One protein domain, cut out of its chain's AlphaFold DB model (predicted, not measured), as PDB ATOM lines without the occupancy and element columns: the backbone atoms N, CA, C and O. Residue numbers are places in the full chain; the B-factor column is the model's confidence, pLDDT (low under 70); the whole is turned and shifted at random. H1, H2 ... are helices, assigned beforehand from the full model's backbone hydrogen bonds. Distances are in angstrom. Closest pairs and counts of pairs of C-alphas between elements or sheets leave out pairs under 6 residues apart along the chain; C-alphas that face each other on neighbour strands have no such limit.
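This is residues 2 to 55 of the 55 residues of the protein "Predicted dinucleotide-utilizing enzyme" of Serratia rubidaea (UniProt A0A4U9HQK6). This model has little regular structure: two short helices, H1 and H2, pack on each other at a slant, a long loop joins them, and the ends, Ser 2 and Arg 55, lie far apart along the long axis. The printed part has 54 residues with H1 then H2 and no named strand; it is all helix by class, though the named elements hold only 20 residues. It is only just compact, close to loose, with a radius of gyration of the C-alphas of 11.6 A, and elongated, spanning 41 by 23 by 14 A.

Look first at H1, residues 7 to 17, then at H2, residues 32 to 40. They touch, and their closest C-alphas, those of Gly 8 and Ile 34, are 4.2 A apart. They run the same way at a steep tilt of 46 degrees. In both, every O i to N i+4 pair is within hydrogen-bond range.

Find C-alpha 7 at (-5.877, 131.909, 391.927); from there H1 runs 15.5 A to C-alpha 17. H2 runs 11.7 A from C-alpha 32 to C-alpha 40 at (2.493, 133.085, 403.309).

The C-alphas farthest apart, those of Ser 2 and Arg 55, are 41.3 A apart. The printed part has no cut, and the link from H1 to H2 is long, with 14 residues. Residues 2 to 3 and 42 to 55 have pLDDT under 70.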
ATOM      1  N   SER A   2       2.635 138.409 380.746       52.62
ATOM      2  CA  SER A   2       1.510 137.986 381.595       52.62
ATOM      3  C   SER A   2       2.096 137.234 382.777       52.62
ATOM      4  O   SER A   2       2.349 136.034 382.669       52.62
ATOM      5  N   ASP A   3       2.360 137.948 383.868       65.56
ATOM      6  CA  ASP A   3       2.653 137.330 385.156       65.56
ATOM      7  C   ASP A   3       1.466 136.440 385.531       65.56
ATOM      8  O   ASP A   3       0.382 136.907 385.888       65.56
ATOM      9  N   LYS A   4       1.638 135.128 385.355       75.38
ATOM     10  CA  LYS A   4       0.634 134.127 385.712       75.38
ATOM     11  C   LYS A   4       0.596 134.028 387.231       75.38
ATOM     12  O   LYS A   4       1.352 133.268 387.827       75.38
ATOM     13  N   ILE A   5      -0.270 134.816 387.855       83.31
ATOM     14  CA  ILE A   5      -0.562 134.686 389.282       83.31
ATOM     15  C   ILE A   5      -1.443 133.454 389.520       83.31
ATOM     16  O   ILE A   5      -2.292 133.110 388.695       83.31
ATOM     17  N   THR A   6      -1.246 132.773 390.647       88.69
ATOM     18  CA  THR A   6      -2.144 131.689 391.056       88.69
ATOM     19  C   THR A   6      -3.482 132.268 391.518       88.69
ATOM     20  O   THR A   6      -3.569 133.420 391.946       88.69
ATOM     21  N   VAL A   7      -4.549 131.467 391.464       87.88
ATOM     22  CA  VAL A   7      -5.877 131.909 391.927       87.88
ATOM     23  C   VAL A   7      -5.849 132.278 393.417       87.88
ATOM     24  O   VAL A   7      -6.426 133.290 393.805       87.88
ATOM     25  N   GLY A   8      -5.129 131.511 394.244       87.31
ATOM     26  CA  GLY A   8      -4.966 131.814 395.672       87.31
ATOM     27  C   GLY A   8      -4.289 133.164 395.913       87.31
ATOM     28  O   GLY A   8      -4.730 133.932 396.762       87.31
ATOM     29  N   GLU A   9      -3.281 133.488 395.104       87.62
ATOM     30  CA  GLU A   9      -2.569 134.764 395.150       87.62
ATOM     31  C   GLU A   9      -3.463 135.942 394.727       87.62
ATOM     32  O   GLU A   9      -3.467 136.986 395.381       87.62
ATOM     33  N   ALA A  10      -4.271 135.774 393.676       89.50
ATOM     34  CA  ALA A  10      -5.238 136.787 393.247       89.50
ATOM     35  C   ALA A  10      -6.269 137.089 394.347       89.50
ATOM     36  O   ALA A  10      -6.546 138.253 394.645       89.50
ATOM     37  N   ILE A  11      -6.797 136.043 394.988       87.88
ATOM     38  CA  ILE A  11      -7.751 136.169 396.095       87.88
ATOM     39  C   ILE A  11      -7.091 136.862 397.288       87.88
ATOM     40  O   ILE A  11      -7.657 137.810 397.823       87.88
ATOM     41  N   ALA A  12      -5.886 136.448 397.679       85.94
ATOM     42  CA  ALA A  12      -5.194 137.036 398.819       85.94
ATOM     43  C   ALA A  12      -4.928 138.541 398.629       85.94
ATOM     44  O   ALA A  12      -5.240 139.332 399.518       85.94
ATOM     45  N   ARG A  13      -4.455 138.958 397.444       87.00
ATOM     46  CA  ARG A  13      -4.279 140.383 397.097       87.00
ATOM     47  C   ARG A  13      -5.586 141.162 397.156       87.00
ATOM     48  O   ARG A  13      -5.615 142.295 397.626       87.00
ATOM     49  N   THR A  14      -6.664 140.548 396.688       88.06
ATOM     50  CA  THR A  14      -7.993 141.157 396.689       88.06
ATOM     51  C   THR A  14      -8.479 141.378 398.125       88.06
ATOM     52  O   THR A  14      -8.905 142.472 398.475       88.06
ATOM     53  N   LEU A  15      -8.339 140.374 398.995       87.19
ATOM     54  CA  LEU A  15      -8.701 140.475 400.414       87.19
ATOM     55  C   LEU A  15      -7.874 141.537 401.160       87.19
ATOM     56  O   LEU A  15      -8.415 142.239 402.014       87.19
ATOM     57  N   GLU A  16      -6.592 141.694 400.818       83.75
ATOM     58  CA  GLU A  16      -5.751 142.779 401.342       83.75
ATOM     59  C   GLU A  16      -6.223 144.162 400.874       83.75
ATOM     60  O   GLU A  16      -6.337 145.073 401.693       83.75
ATOM     61  N   GLN A  17      -6.544 144.323 399.585       87.88
ATOM     62  CA  GLN A  17      -7.063 145.581 399.030       87.88
ATOM     63  C   GLN A  17      -8.391 145.999 399.672       87.88
ATOM     64  O   GLN A  17      -8.616 147.184 399.907       87.88
ATOM     65  N   TYR A  18      -9.248 145.031 400.001       89.19
ATOM     66  CA  TYR A  18     -10.500 145.264 400.723       89.19
ATOM     67  C   TYR A  18     -10.323 145.431 402.240       89.19
ATOM     68  O   TYR A  18     -11.318 145.540 402.955       89.19
ATOM     69  N   ALA A  19      -9.084 145.455 402.743       83.94
ATOM     70  CA  ALA A  19      -8.762 145.605 404.160       83.94
ATOM     71  C   ALA A  19      -9.487 144.586 405.064       83.94
ATOM     72  O   ALA A  19      -9.899 144.904 406.183       83.94
ATOM     73  N   VAL A  20      -9.653 143.344 404.590       82.44
ATOM     74  CA  VAL A  20     -10.323 142.297 405.368       82.44
ATOM     75  C   VAL A  20      -9.482 141.972 406.604       82.44
ATOM     76  O   VAL A  20      -8.311 141.606 406.520       82.44
ATOM     77  N   SER A  21     -10.093 142.112 407.778       79.38
ATOM     78  CA  SER A  21      -9.409 142.003 409.070       79.38
ATOM     79  C   SER A  21      -9.423 140.600 409.668       79.38
ATOM     80  O   SER A  21      -8.646 140.336 410.578       79.38
ATOM     81  N   ALA A  22     -10.295 139.706 409.195       77.00
ATOM     82  CA  ALA A  22     -10.361 138.310 409.615       77.00
ATOM     83  C   ALA A  22     -11.061 137.455 408.550       77.00
ATOM     84  O   ALA A  22     -12.085 137.861 408.003       77.00
ATOM     85  N   MET A  23     -10.543 136.253 408.295       77.69
ATOM     86  CA  MET A  23     -11.194 135.232 407.475       77.69
ATOM     87  C   MET A  23     -11.403 133.952 408.282       77.69
ATOM     88  O   MET A  23     -10.555 133.554 409.081       77.69
ATOM     89  N   TYR A  24     -12.524 133.284 408.033       80.81
ATOM     90  CA  TYR A  24     -12.841 131.980 408.604       80.81
ATOM     91  C   TYR A  24     -13.036 130.991 407.461       80.81
ATOM     92  O   TYR A  24     -13.688 131.306 406.468       80.81
ATOM     93  N   GLY A  25     -12.473 129.795 407.598       76.50
ATOM     94  CA  GLY A  25     -12.568 128.757 406.581       76.50
ATOM     95  C   GLY A  25     -12.518 127.365 407.191       76.50
ATOM     96  O   GLY A  25     -11.997 127.169 408.290       76.50
ATOM     97  N   ILE A  26     -13.062 126.397 406.459       79.56
ATOM     98  CA  ILE A  26     -12.938 124.973 406.770       79.56
ATOM     99  C   ILE A  26     -11.701 124.426 406.061       79.56
ATOM    100  O   ILE A  26     -11.483 124.704 404.876       79.56
ATOM    101  N   ILE A  27     -10.904 123.634 406.780       77.44
ATOM    102  CA  ILE A  27      -9.732 122.972 406.209       77.44
ATOM    103  C   ILE A  27     -10.210 121.891 405.233       77.44
ATOM    104  O   ILE A  27     -10.846 120.920 405.630       77.44
ATOM    105  N   SER A  28      -9.886 122.066 403.953       81.06
ATOM    106  CA  SER A  28     -10.097 121.081 402.892       81.06
ATOM    107  C   SER A  28      -8.922 121.136 401.916       81.06
ATOM    108  O   SER A  28      -8.337 122.203 401.728       81.06
ATOM    109  N   ILE A  29      -8.597 120.012 401.266       84.94
ATOM    110  CA  ILE A  29      -7.505 119.925 400.275       84.94
ATOM    111  C   ILE A  29      -7.651 120.973 399.156       84.94
ATOM    112  O   ILE A  29      -6.664 121.527 398.683       84.94
ATOM    113  N   HIS A  30      -8.889 121.304 398.782       86.62
ATOM    114  CA  HIS A  30      -9.206 122.266 397.726       86.62
ATOM    115  C   HIS A  30      -9.033 123.723 398.168       86.62
ATOM    116  O   HIS A  30      -8.778 124.589 397.336       86.62
ATOM    117  N   ASN A  31      -9.144 123.988 399.472       81.19
ATOM    118  CA  ASN A  31      -8.983 125.322 400.048       81.19
ATOM    119  C   ASN A  31      -7.537 125.606 400.465       81.19
ATOM    120  O   ASN A  31      -7.197 126.761 400.729       81.19
ATOM    121  N   LEU A  32      -6.683 124.575 400.508       83.94
ATOM    122  CA  LEU A  32      -5.275 124.723 400.867       83.94
ATOM    123  C   LEU A  32      -4.548 125.772 400.019       83.94
ATOM    124  O   LEU A  32      -3.864 126.579 400.630       83.94
ATOM    125  N   PRO A  33      -4.715 125.875 398.684       86.88
ATOM    126  CA  PRO A  33      -4.010 126.898 397.907       86.88
ATOM    127  C   PRO A  33      -4.339 128.339 398.325       86.88
ATOM    128  O   PRO A  33      -3.487 129.217 398.240       86.88
ATOM    129  N   ILE A  34      -5.568 128.596 398.785       85.31
ATOM    130  CA  ILE A  34      -5.992 129.922 399.262       85.31
ATOM    131  C   ILE A  34      -5.481 130.146 400.686       85.31
ATOM    132  O   ILE A  34      -4.919 131.197 400.982       85.31
ATOM    133  N   ALA A  35      -5.648 129.150 401.561       83.75
ATOM    134  CA  ALA A  35      -5.163 129.209 402.935       83.75
ATOM    135  C   ALA A  35      -3.635 129.374 402.998       83.75
ATOM    136  O   ALA A  35      -3.133 130.111 403.842       83.75
ATOM    137  N   ASP A  36      -2.918 128.725 402.084       84.69
ATOM    138  CA  ASP A  36      -1.472 128.817 401.923       84.69
ATOM    139  C   ASP A  36      -1.064 130.188 401.372       84.69
ATOM    140  O   ASP A  36      -0.252 130.863 401.997       84.69
ATOM    141  N   ALA A  37      -1.703 130.677 400.300       87.00
ATOM    142  CA  ALA A  37      -1.430 132.015 399.764       87.00
ATOM    143  C   ALA A  37      -1.640 133.121 400.812       87.00
ATOM    144  O   ALA A  37      -0.796 134.001 400.970       87.00
ATOM    145  N   VAL A  38      -2.732 133.060 401.582       82.88
ATOM    146  CA  VAL A  38      -2.978 134.009 402.679       82.88
ATOM    147  C   VAL A  38      -2.018 133.779 403.855       82.88
ATOM    148  O   VAL A  38      -1.569 134.734 404.486       82.88
ATOM    149  N   GLY A  39      -1.668 132.526 404.154       78.81
ATOM    150  CA  GLY A  39      -0.733 132.163 405.221       78.81
ATOM    151  C   GLY A  39       0.699 132.644 404.973       78.81
ATOM    152  O   GLY A  39       1.337 133.136 405.903       78.81
ATOM    153  N   GLN A  40       1.179 132.577 403.728       80.00
ATOM    154  CA  GLN A  40       2.493 133.085 403.309       80.00
ATOM    155  C   GLN A  40       2.618 134.608 403.482       80.00
ATOM    156  O   GLN A  40       3.711 135.121 403.707       80.00
ATOM    157  N   ARG A  41       1.494 135.333 403.436       72.69
ATOM    158  CA  ARG A  41       1.428 136.797 403.610       72.69
ATOM    159  C   ARG A  41       1.459 137.240 405.076       72.69
ATOM    160  O   ARG A  41       1.650 138.417 405.364       72.69
ATOM    161  N   GLY A  42       1.360 136.285 406.003       56.59
ATOM    162  CA  GLY A  42       2.065 136.262 407.288       56.59
ATOM    163  C   GLY A  42       1.738 137.291 408.380       56.59
ATOM    164  O   GLY A  42       1.988 136.963 409.537       56.59
ATOM    165  N   GLN A  43       1.214 138.492 408.104       50.50
ATOM    166  CA  GLN A  43       1.130 139.556 409.129       50.50
ATOM    167  C   GLN A  43      -0.052 140.531 409.036       50.50
ATOM    168  O   GLN A  43      -0.309 141.262 409.992       50.50
ATOM    169  N   SER A  44      -0.820 140.548 407.949       45.38
ATOM    170  CA  SER A  44      -2.087 141.283 407.902       45.38
ATOM    171  C   SER A  44      -3.129 140.510 408.722       45.38
ATOM    172  O   SER A  44      -3.241 139.292 408.604       45.38
ATOM    173  N   ALA A  45      -3.873 141.202 409.589       50.72
ATOM    174  CA  ALA A  45      -4.775 140.657 410.618       50.72
ATOM    175  C   ALA A  45      -5.767 139.553 410.167       50.72
ATOM    176  O   ALA A  45      -6.334 138.860 411.012       50.72
ATOM    177  N   LEU A  46      -5.920 139.355 408.855       51.34
ATOM    178  CA  LEU A  46      -6.760 138.390 408.158       51.34
ATOM    179  C   LEU A  46      -6.690 136.956 408.715       51.34
ATOM    180  O   LEU A  46      -7.726 136.305 408.831       51.34
ATOM    181  N   CYS A  47      -5.514 136.450 409.101       49.50
ATOM    182  CA  CYS A  47      -5.352 135.045 409.493       49.50
ATOM    183  C   CYS A  47      -5.115 134.865 411.003       49.50
ATOM    184  O   CYS A  47      -3.999 134.609 411.462       49.50
ATOM    185  N   ARG A  48      -6.181 134.931 411.811       54.53
ATOM    186  CA  ARG A  48      -6.144 134.347 413.163       54.53
ATOM    187  C   ARG A  48      -6.226 132.831 413.010       54.53
ATOM    188  O   ARG A  48      -7.282 132.301 412.685       54.53
ATOM    189  N   ARG A  49      -5.103 132.132 413.211       49.75
ATOM    190  CA  ARG A  49      -5.004 130.667 413.088       49.75
ATOM    191  C   ARG A  49      -6.044 129.967 413.974       49.75
ATOM    192  O   ARG A  49      -5.776 129.664 415.133       49.75
ATOM    193  N   ALA A  50      -7.194 129.614 413.411       50.03
ATOM    194  CA  ALA A  50      -8.094 128.606 413.963       50.03
ATOM    195  C   ALA A  50      -7.577 127.205 413.589       50.03
ATOM    196  O   ALA A  50      -8.287 126.385 413.017       50.03
ATOM    197  N   ALA A  51      -6.305 126.921 413.876       49.47
ATOM    198  CA  ALA A  51      -5.714 125.609 413.648       49.47
ATOM    199  C   ALA A  51      -6.097 124.663 414.797       49.47
ATOM    200  O   ALA A  51      -5.250 124.231 415.575       49.47
ATOM    201  N   ARG A  52      -7.387 124.332 414.931       46.66
ATOM    202  CA  ARG A  52      -7.764 123.100 415.632       46.66
ATOM    203  C   ARG A  52      -7.688 121.988 414.602       46.66
ATOM    204  O   ARG A  52      -8.580 121.835 413.780       46.66
ATOM    205  N   ARG A  53      -6.555 121.283 414.635       41.94
ATOM    206  CA  ARG A  53      -6.280 120.027 413.930       41.94
ATOM    207  C   ARG A  53      -7.538 119.155 414.012       41.94
ATOM    208  O   ARG A  53      -7.851 118.651 415.090       41.94
ATOM    209  N   ALA A  54      -8.295 119.072 412.918       42.59
ATOM    210  CA  ALA A  54      -9.364 118.093 412.802       42.59
ATOM    211  C   ALA A  54      -8.680 116.728 412.914       42.59
ATOM    212  O   ALA A  54      -7.734 116.456 412.170       42.59
ATOM    213  N   ARG A  55      -9.040 115.985 413.963       40.03
ATOM    214  CA  ARG A  55      -8.590 114.608 414.160       40.03
ATOM    215  C   ARG A  55      -9.158 113.723 413.067       40.03
ATOM    216  O   ARG A  55     -10.301 114.009 412.649       40.03
TER     217      ARG A  55